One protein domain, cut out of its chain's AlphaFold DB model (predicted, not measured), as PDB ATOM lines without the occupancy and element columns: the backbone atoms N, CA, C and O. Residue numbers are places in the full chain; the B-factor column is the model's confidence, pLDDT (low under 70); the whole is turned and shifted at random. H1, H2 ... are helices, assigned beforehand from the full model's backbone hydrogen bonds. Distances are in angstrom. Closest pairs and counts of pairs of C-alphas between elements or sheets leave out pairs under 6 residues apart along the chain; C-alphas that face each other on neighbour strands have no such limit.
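This is residues 2 to 73 of the 118 residues of an uncharacterized protein of Flavilitoribacter nigricans DSM 23189 = NBRC 102662 (UniProt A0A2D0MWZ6). A helical hairpin, H1 and H2 side by side, makes one part of this elongated domain; the short helix H3 sits crosswise beyond it, and H4 lies farther along, apart from the hairpin. H1 and H2 touch, while H3 is close to H1, H2 and H4 without clearly touching them. The printed part has 72 residues with four named helices, H1 to H4 in chain order, no named strand, and the class all helix. It is compact, with a radius of gyration of the C-alphas of 12.8 A, and spans 40 by 21 by 17 A.

H1, residues 8 to 23, touches H2, residues 27 to 39, and the two form a helical hairpin. They run opposite ways at a shallow tilt of 22 degrees; their closest C-alphas, those of Lys 16 and Lys 34, are 5.1 A apart. H3, residues 45 to 50, is close to H2 but not clearly touching, about perpendicular at 78 degrees, with the closest C-alphas, of Cys 33 and Phe 48, 7.1 A apart. H3 is also close to H1 but not clearly touching, with the closest C-alphas, of Trp 22 and Lys 45, 7.5 A apart. H4, residues 57 to 64, is close to H3 but not clearly touching; the closest C-alphas, of Cys 50 and Glu 57, are 6.5 A apart. H4 is apart from H1 and H2. In H1, H3 and H4 every O i to N i+4 pair is within hydrogen-bond range; in H2, 7 of 9 are.

H1 begins at C-alpha 8 (-7.613, 10.664, 54.797) and is 22.5 A long; H2 is 19.6 A long. H3 measures 8.4 A and H4 10.5 A, ending at C-alpha 64 (-11.762, 30.469, 29.823).

The C-alphas of Phe 3 and Val 73, the two farthest apart, are 41.4 A apart. The printed part has no cut, and no link is long. The pLDDT is under 70 at residues 2 to 6, 58 and 70 to 73.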
ATOM      1  N   GLY A   2     -11.330   1.070  43.483       49.16
ATOM      2  CA  GLY A   2     -10.914   0.726  44.847       49.16
ATOM      3  C   GLY A   2     -11.867   1.299  45.893       49.16
ATOM      4  O   GLY A   2     -12.009   2.517  45.989       49.16
ATOM      5  N   PHE A   3     -12.509   0.414  46.657       46.88
ATOM      6  CA  PHE A   3     -13.346   0.759  47.800       46.88
ATOM      7  C   PHE A   3     -12.479   1.436  48.855       46.88
ATOM      8  O   PHE A   3     -11.579   0.834  49.436       46.88
ATOM      9  N   CYS A   4     -12.718   2.721  49.051       57.84
ATOM     10  CA  CYS A   4     -11.857   3.553  49.854       57.84
ATOM     11  C   CYS A   4     -12.624   3.949  51.126       57.84
ATOM     12  O   CYS A   4     -13.351   4.938  51.150       57.84
ATOM     13  N   ILE A   5     -12.506   3.123  52.170       56.94
ATOM     14  CA  ILE A   5     -13.297   3.237  53.402       56.94
ATOM     15  C   ILE A   5     -12.651   4.265  54.347       56.94
ATOM     16  O   ILE A   5     -11.582   4.043  54.908       56.94
ATOM     17  N   GLY A   6     -13.306   5.421  54.503       60.38
ATOM     18  CA  GLY A   6     -13.219   6.323  55.667       60.38
ATOM     19  C   GLY A   6     -11.932   7.131  55.913       60.38
ATOM     20  O   GLY A   6     -11.981   8.129  56.633       60.38
ATOM     21  N   GLY A   7     -10.790   6.764  55.326       76.62
ATOM     22  CA  GLY A   7      -9.487   7.371  55.642       76.62
ATOM     23  C   GLY A   7      -9.164   8.697  54.930       76.62
ATOM     24  O   GLY A   7      -9.737   9.033  53.890       76.62
ATOM     25  N   LYS A   8      -8.152   9.433  55.433       78.12
ATOM     26  CA  LYS A   8      -7.613  10.664  54.797       78.12
ATOM     27  C   LYS A   8      -7.208  10.441  53.332       78.12
ATOM     28  O   LYS A   8      -7.433  11.306  52.490       78.12
ATOM     29  N   ALA A   9      -6.644   9.275  53.011       80.12
ATOM     30  CA  ALA A   9      -6.273   8.908  51.643       80.12
ATOM     31  C   ALA A   9      -7.492   8.813  50.709       80.12
ATOM     32  O   ALA A   9      -7.444   9.276  49.572       80.12
ATOM     33  N   CYS A  10      -8.610   8.299  51.218       83.00
ATOM     34  CA  CYS A  10      -9.848   8.159  50.461       83.00
ATOM     35  C   CYS A  10     -10.549   9.491  50.246       83.00
ATOM     36  O   CYS A  10     -10.991   9.767  49.136       83.00
ATOM     37  N   ARG A  11     -10.542  10.372  51.252       84.00
ATOM     38  CA  ARG A  11     -11.013  11.756  51.082       84.00
ATOM     39  C   ARG A  11     -10.193  12.497  50.025       84.00
ATOM     40  O   ARG A  11     -10.752  13.202  49.192       84.00
ATOM     41  N   ARG A  12      -8.872  12.286  49.993       85.94
ATOM     42  CA  ARG A  12      -7.997  12.847  48.949       85.94
ATOM     43  C   ARG A  12      -8.295  12.286  47.559       85.94
ATOM     44  O   ARG A  12      -8.301  13.052  46.602       85.94
ATOM     45  N   LEU A  13      -8.528  10.980  47.433       86.81
ATOM     46  CA  LEU A  13      -8.912  10.366  46.157       86.81
ATOM     47  C   LEU A  13     -10.268  10.889  45.680       86.81
ATOM     48  O   LEU A  13     -10.357  11.357  44.551       86.81
ATOM     49  N   ALA A  14     -11.272  10.921  46.557       88.88
ATOM     50  CA  ALA A  14     -12.580  11.500  46.260       88.88
ATOM     51  C   ALA A  14     -12.463  12.968  45.821       88.88
ATOM     52  O   ALA A  14     -13.065  13.364  44.830       88.88
ATOM     53  N   CYS A  15     -11.624  13.767  46.487       89.81
ATOM     54  CA  CYS A  15     -11.336  15.140  46.073       89.81
ATOM     55  C   CYS A  15     -10.737  15.211  44.659       89.81
ATOM     56  O   CYS A  15     -11.215  15.974  43.825       89.81
ATOM     57  N   LYS A  16      -9.744  14.369  44.347       90.69
ATOM     58  CA  LYS A  16      -9.141  14.320  43.006       90.69
ATOM     59  C   LYS A  16     -10.133  13.885  41.925       90.69
ATOM     60  O   LYS A  16     -10.041  14.392  40.809       90.69
ATOM     61  N   GLU A  17     -11.047  12.966  42.231       91.31
ATOM     62  CA  GLU A  17     -12.117  12.565  41.310       91.31
ATOM     63  C   GLU A  17     -13.135  13.696  41.107       91.31
ATOM     64  O   GLU A  17     -13.485  13.994  39.967       91.31
ATOM     65  N   ARG A  18     -13.515  14.424  42.168       92.12
ATOM     66  CA  ARG A  18     -14.341  15.640  42.041       92.12
ATOM     67  C   ARG A  18     -13.677  16.683  41.137       92.12
ATOM     68  O   ARG A  18     -14.317  17.170  40.211       92.12
ATOM     69  N   CYS A  19     -12.376  16.934  41.297       90.62
ATOM     70  CA  CYS A  19     -11.637  17.831  40.401       90.62
ATOM     71  C   CYS A  19     -11.709  17.399  38.928       90.62
ATOM     72  O   CYS A  19     -11.815  18.253  38.052       90.62
ATOM     73  N   LYS A  20     -11.663  16.089  38.634       91.31
ATOM     74  CA  LYS A  20     -11.848  15.589  37.260       91.31
ATOM     75  C   LYS A  20     -13.252  15.876  36.743       91.31
ATOM     76  O   LYS A  20     -13.378  16.242  35.585       91.31
ATOM     77  N   SER A  21     -14.279  15.740  37.583       89.75
ATOM     78  CA  SER A  21     -15.660  16.034  37.180       89.75
ATOM     79  C   SER A  21     -15.881  17.514  36.841       89.75
ATOM     80  O   SER A  21     -16.678  17.822  35.964       89.75
ATOM     81  N   TRP A  22     -15.151  18.426  37.492       89.00
ATOM     82  CA  TRP A  22     -15.292  19.868  37.271       89.00
ATOM     83  C   TRP A  22     -14.441  20.394  36.114       89.00
ATOM     84  O   TRP A  22     -14.889  21.281  35.396       89.00
ATOM     85  N   TYR A  23     -13.230  19.858  35.939       90.50
ATOM     86  CA  TYR A  23     -12.193  20.440  35.076       90.50
ATOM     87  C   TYR A  23     -11.640  19.441  34.052       90.50
ATOM     88  O   TYR A  23     -10.467  19.501  33.694       90.50
ATOM     89  N   ALA A  24     -12.456  18.486  33.588       85.12
ATOM     90  CA  ALA A  24     -12.023  17.429  32.664       85.12
ATOM     91  C   ALA A  24     -11.329  17.970  31.401       85.12
ATOM     92  O   ALA A  24     -10.353  17.383  30.939       85.12
ATOM     93  N   LEU A  25     -11.822  19.096  30.877       85.19
ATOM     94  CA  LEU A  25     -11.341  19.734  29.648       85.19
ATOM     95  C   LEU A  25     -10.302  20.840  29.901       85.19
ATOM     96  O   LEU A  25      -9.818  21.450  28.956       85.19
ATOM     97  N   GLN A  26      -9.957  21.108  31.163       86.56
ATOM     98  CA  GLN A  26      -9.122  22.238  31.570       86.56
ATOM     99  C   GLN A  26      -7.908  21.713  32.356       86.56
ATOM    100  O   GLN A  26      -7.950  21.624  33.590       86.56
ATOM    101  N   PRO A  27      -6.827  21.298  31.666       86.75
ATOM    102  CA  PRO A  27      -5.730  20.547  32.279       86.75
ATOM    103  C   PRO A  27      -5.013  21.323  33.395       86.75
ATOM    104  O   PRO A  27      -4.621  20.721  34.401       86.75
ATOM    105  N   ASP A  28      -4.900  22.644  33.267       85.38
ATOM    106  CA  ASP A  28      -4.241  23.498  34.258       85.38
ATOM    107  C   ASP A  28      -5.050  23.599  35.555       85.38
ATOM    108  O   ASP A  28      -4.522  23.346  36.645       85.38
ATOM    109  N   LEU A  29      -6.361  23.844  35.447       87.88
ATOM    110  CA  LEU A  29      -7.271  23.869  36.598       87.88
ATOM    111  C   LEU A  29      -7.385  22.496  37.251       87.88
ATOM    112  O   LEU A  29      -7.386  22.380  38.478       87.88
ATOM    113  N   LEU A  30      -7.396  21.434  36.447       90.38
ATOM    114  CA  LEU A  30      -7.388  20.067  36.944       90.38
ATOM    115  C   LEU A  30      -6.137  19.782  37.785       90.38
ATOM    116  O   LEU A  30      -6.229  19.158  38.848       90.38
ATOM    117  N   LYS A  31      -4.962  20.222  37.322       89.56
ATOM    118  CA  LYS A  31      -3.694  20.059  38.040       89.56
ATOM    119  C   LYS A  31      -3.682  20.875  39.332       89.56
ATOM    120  O   LYS A  31      -3.320  20.330  40.381       89.56
ATOM    121  N   ALA A  32      -4.120  22.130  39.280       88.62
ATOM    122  CA  ALA A  32      -4.221  23.009  40.442       88.62
ATOM    123  C   ALA A  32      -5.198  22.456  41.499       88.62
ATOM    124  O   ALA A  32      -4.821  22.297  42.662       88.62
ATOM    125  N   CYS A  33      -6.393  22.019  41.094       90.00
ATOM    126  CA  CYS A  33      -7.395  21.428  41.986       90.00
ATOM    127  C   CYS A  33      -6.880  20.138  42.645       90.00
ATOM    128  O   CYS A  33      -6.958  19.963  43.863       90.00
ATOM    129  N   LYS A  34      -6.236  19.246  41.876       91.06
ATOM    130  CA  LYS A  34      -5.621  18.023  42.428       91.06
ATOM    131  C   LYS A  34      -4.508  18.315  43.436       91.06
ATOM    132  O   LYS A  34      -4.289  17.502  44.341       91.06
ATOM    133  N   ASN A  35      -3.785  19.424  43.277       89.25
ATOM    134  CA  ASN A  35      -2.789  19.873  44.244       89.25
ATOM    135  C   ASN A  35      -3.442  20.453  45.503       89.25
ATOM    136  O   ASN A  35      -3.015  20.097  46.601       89.25
ATOM    137  N   ALA A  36      -4.512  21.241  45.362       89.50
ATOM    138  CA  ALA A  36      -5.283  21.773  46.485       89.50
ATOM    139  C   ALA A  36      -5.823  20.654  47.398       89.50
ATOM    140  O   ALA A  36      -5.694  20.737  48.622       89.50
ATOM    141  N   CYS A  37      -6.260  19.532  46.809       88.56
ATOM    142  CA  CYS A  37      -6.694  18.333  47.534       88.56
ATOM    143  C   CYS A  37      -5.645  17.733  48.493       88.56
ATOM    144  O   CYS A  37      -5.992  16.909  49.341       88.56
ATOM    145  N   LYS A  38      -4.350  18.074  48.370       86.00
ATOM    146  CA  LYS A  38      -3.318  17.626  49.324       86.00
ATOM    147  C   LYS A  38      -3.457  18.332  50.676       86.00
ATOM    148  O   LYS A  38      -3.254  17.675  51.701       86.00
ATOM    149  N   GLY A  39      -3.794  19.623  50.652       83.94
ATOM    150  CA  GLY A  39      -3.983  20.464  51.834       83.94
ATOM    151  C   GLY A  39      -5.409  20.406  52.372       83.94
ATOM    152  O   GLY A  39      -5.595  20.208  53.566       83.94
ATOM    153  N   ASP A  40      -6.403  20.493  51.486       84.75
ATOM    154  CA  ASP A  40      -7.819  20.444  51.849       84.75
ATOM    155  C   ASP A  40      -8.570  19.450  50.958       84.75
ATOM    156  O   ASP A  40      -8.831  19.698  49.783       84.75
ATOM    157  N   SER A  41      -8.911  18.291  51.520       85.62
ATOM    158  CA  SER A  41      -9.663  17.256  50.803       85.62
ATOM    159  C   SER A  41     -11.172  17.514  50.738       85.62
ATOM    160  O   SER A  41     -11.868  16.799  50.020       85.62
ATOM    161  N   SER A  42     -11.683  18.469  51.515       85.88
ATOM    162  CA  SER A  42     -13.107  18.836  51.591       85.88
ATOM    163  C   SER A  42     -13.497  19.922  50.595       85.88
ATOM    164  O   SER A  42     -14.681  20.018  50.290       85.88
ATOM    165  N   LEU A  43     -12.515  20.638  50.041       87.25
ATOM    166  CA  LEU A  43     -12.653  21.740  49.088       87.25
ATOM    167  C   LEU A  43     -13.835  21.585  48.113       87.25
ATOM    168  O   LEU A  43     -13.964  20.547  47.448       87.25
ATOM    169  N   THR A  44     -14.683  22.612  48.035       88.56
ATOM    170  CA  THR A  44     -15.773  22.708  47.050       88.56
ATOM    171  C   THR A  44     -15.317  23.411  45.773       88.56
ATOM    172  O   THR A  44     -14.225  23.980  45.711       88.56
ATOM    173  N   LYS A  45     -16.153  23.362  44.730       85.44
ATOM    174  CA  LYS A  45     -15.859  24.018  43.454       85.44
ATOM    175  C   LYS A  45     -15.764  25.535  43.638       85.44
ATOM    176  O   LYS A  45     -14.777  26.129  43.216       85.44
ATOM    177  N   GLU A  46     -16.722  26.122  44.351       83.75
ATOM    178  CA  GLU A  46     -16.771  27.562  44.624       83.75
ATOM    179  C   GLU A  46     -15.575  27.996  45.472       83.75
ATOM    180  O   GLU A  46     -14.911  28.975  45.158       83.75
ATOM    181  N   GLN A  47     -15.216  27.232  46.508       85.56
ATOM    182  CA  GLN A  47     -14.034  27.536  47.317       85.56
ATOM    183  C   GLN A  47     -12.741  27.481  46.501       85.56
ATOM    184  O   GLN A  47     -11.811  28.234  46.774       85.56
ATOM    185  N   PHE A  48     -12.646  26.590  45.515       87.25
ATOM    186  CA  PHE A  48     -11.470  26.531  44.657       87.25
ATOM    187  C   PHE A  48     -11.388  27.746  43.726       87.25
ATOM    188  O   PHE A  48     -10.312  28.320  43.606       87.25
ATOM    189  N   GLN A  49     -12.502  28.139  43.101       83.50
ATOM    190  CA  GLN A  49     -12.512  29.182  42.070       83.50
ATOM    191  C   GLN A  49     -12.626  30.607  42.628       83.50
ATOM    192  O   GLN A  49     -12.025  31.508  42.064       83.50
ATOM    193  N   CYS A  50     -13.337  30.798  43.742       81.06
ATOM    194  CA  CYS A  50     -13.746  32.118  44.239       81.06
ATOM    195  C   CYS A  50     -13.038  32.567  45.521       81.06
ATOM    196  O   CYS A  50     -13.262  33.670  46.000       81.06
ATOM    197  N   SER A  51     -12.204  31.723  46.139       80.12
ATOM    198  CA  SER A  51     -11.526  32.112  47.388       80.12
ATOM    199  C   SER A  51     -10.282  32.979  47.182       80.12
ATOM    200  O   SER A  51      -9.695  33.414  48.170       80.12
ATOM    201  N   GLY A  52      -9.794  33.126  45.943       75.94
ATOM    202  CA  GLY A  52      -8.497  33.745  45.629       75.94
ATOM    203  C   GLY A  52      -7.270  32.983  46.165       75.94
ATOM    204  O   GLY A  52      -6.133  33.377  45.932       75.94
ATOM    205  N   LYS A  53      -7.467  31.874  46.891       81.12
ATOM    206  CA  LYS A  53      -6.392  31.117  47.554       81.12
ATOM    207  C   LYS A  53      -5.695  30.118  46.632       81.12
ATOM    208  O   LYS A  53      -4.533  29.780  46.855       81.12
ATOM    209  N   TYR A  54      -6.425  29.569  45.664       82.12
ATOM    210  CA  TYR A  54      -5.950  28.467  44.819       82.12
ATOM    211  C   TYR A  54      -5.792  28.861  43.359       82.12
ATOM    212  O   TYR A  54      -4.914  28.333  42.677       82.12
ATOM    213  N   VAL A  55      -6.661  29.748  42.890       82.44
ATOM    214  CA  VAL A  55      -6.684  30.248  41.525       82.44
ATOM    215  C   VAL A  55      -7.102  31.707  41.578       82.44
ATOM    216  O   VAL A  55      -7.889  32.089  42.445       82.44
ATOM    217  N   ASP A  56      -6.549  32.491  40.665       77.88
ATOM    218  CA  ASP A  56      -6.951  33.871  40.456       77.88
ATOM    219  C   ASP A  56      -8.188  33.915  39.546       77.88
ATOM    220  O   ASP A  56      -8.218  33.272  38.491       77.88
ATOM    221  N   GLU A  57      -9.219  34.635  39.988       72.94
ATOM    222  CA  GLU A  57     -10.504  34.749  39.292       72.94
ATOM    223  C   GLU A  57     -10.347  35.452  37.939       72.94
ATOM    224  O   GLU A  57     -10.896  34.993  36.938       72.94
ATOM    225  N   GLN A  58      -9.518  36.498  37.867       69.12
ATOM    226  CA  GLN A  58      -9.295  37.248  36.631       69.12
ATOM    227  C   GLN A  58      -8.574  36.376  35.603       69.12
ATOM    228  O   GLN A  58      -8.975  36.325  34.442       69.12
ATOM    229  N   ALA A  59      -7.559  35.619  36.028       71.75
ATOM    230  CA  ALA A  59      -6.865  34.669  35.159       71.75
ATOM    231  C   ALA A  59      -7.806  33.578  34.613       71.75
ATOM    232  O   ALA A  59      -7.669  33.157  33.464       71.75
ATOM    233  N   LEU A  60      -8.768  33.128  35.421       77.19
ATOM    234  CA  LEU A  60      -9.812  32.184  35.021       77.19
ATOM    235  C   LEU A  60     -10.734  32.778  33.950       77.19
ATOM    236  O   LEU A  60     -10.971  32.135  32.924       77.19
ATOM    237  N   ILE A  61     -11.199  34.006  34.170       74.81
ATOM    238  CA  ILE A  61     -12.066  34.736  33.244       74.81
ATOM    239  C   ILE A  61     -11.342  35.005  31.919       74.81
ATOM    240  O   ILE A  61     -11.888  34.734  30.854       74.81
ATOM    241  N   LEU A  62     -10.086  35.452  31.965       72.25
ATOM    242  CA  LEU A  62      -9.263  35.707  30.777       72.25
ATOM    243  C   LEU A  62      -8.955  34.429  29.987       72.25
ATOM    244  O   LEU A  62      -8.978  34.441  28.759       72.25
ATOM    245  N   ALA A  63      -8.659  33.321  30.672       78.75
ATOM    246  CA  ALA A  63      -8.266  32.075  30.015       78.75
ATOM    247  C   ALA A  63      -9.453  31.262  29.479       78.75
ATOM    248  O   ALA A  63      -9.302  30.544  28.490       78.75
ATOM    249  N   TYR A  64     -10.617  31.331  30.135       79.25
ATOM    250  CA  TYR A  64     -11.762  30.469  29.823       79.25
ATOM    251  C   TYR A  64     -13.060  31.217  29.498       79.25
ATOM    252  O   TYR A  64     -14.035  30.570  29.118       79.25
ATOM    253  N   GLY A  65     -13.086  32.546  29.609       73.56
ATOM    254  CA  GLY A  65     -14.188  33.390  29.141       73.56
ATOM    255  C   GLY A  65     -15.484  33.276  29.944       73.56
ATOM    256  O   GLY A  65     -16.540  33.624  29.424       73.56
ATOM    257  N   TYR A  66     -15.439  32.767  31.177       75.62
ATOM    258  CA  TYR A  66     -16.606  32.701  32.056       75.62
ATOM    259  C   TYR A  66     -16.258  33.184  33.463       75.62
ATOM    260  O   TYR A  66     -15.151  32.937  33.942       75.62
ATOM    261  N   ASP A  67     -17.224  33.825  34.122       77.56
ATOM    262  CA  ASP A  67     -17.139  34.187  35.538       77.56
ATOM    263  C   ASP A  67     -17.524  32.970  36.404       77.56
ATOM    264  O   ASP A  67     -18.659  32.481  36.323       77.56
ATOM    265  N   PRO A  68     -16.586  32.406  37.189       72.62
ATOM    266  CA  PRO A  68     -16.870  31.274  38.060       72.62
ATOM    267  C   PRO A  68     -17.659  31.643  39.329       72.62
ATOM    268  O   PRO A  68     -18.097  30.727  40.032       72.62
ATOM    269  N   CYS A  69     -17.826  32.929  39.649       75.50
ATOM    270  CA  CYS A  69     -18.299  33.408  40.942       75.50
ATOM    271  C   CYS A  69     -19.579  34.237  40.798       75.50
ATOM    272  O   CYS A  69     -19.657  35.196  40.043       75.50
ATOM    273  N   ALA A  70     -20.627  33.883  41.547       62.97
ATOM    274  CA  ALA A  70     -21.870  34.652  41.549       62.97
ATOM    275  C   ALA A  70     -21.651  35.998  42.271       62.97
ATOM    276  O   ALA A  70     -21.802  36.076  43.489       62.97
ATOM    277  N   GLY A  71     -21.258  37.029  41.515       60.22
ATOM    278  CA  GLY A  71     -20.923  38.370  42.014       60.22
ATOM    279  C   GLY A  71     -19.457  38.781  41.822       60.22
ATOM    280  O   GLY A  71     -19.003  39.671  42.541       60.22
ATOM    281  N   GLY A  72     -18.733  38.112  40.919       56.91
ATOM    282  CA  GLY A  72     -17.345  38.396  40.558       56.91
ATOM    283  C   GLY A  72     -17.157  39.612  39.647       56.91
ATOM    284  O   GLY A  72     -18.113  40.291  39.260       56.91
ATOM    285  N   VAL A  73     -15.892  39.910  39.341       56.84
ATOM    286  CA  VAL A  73     -15.496  41.026  38.464       56.84
ATOM    287  C   VAL A  73     -15.980  40.709  37.048       56.84
ATOM    288  O   VAL A  73     -15.583  39.697  36.473       56.84
TER     289      VAL A  73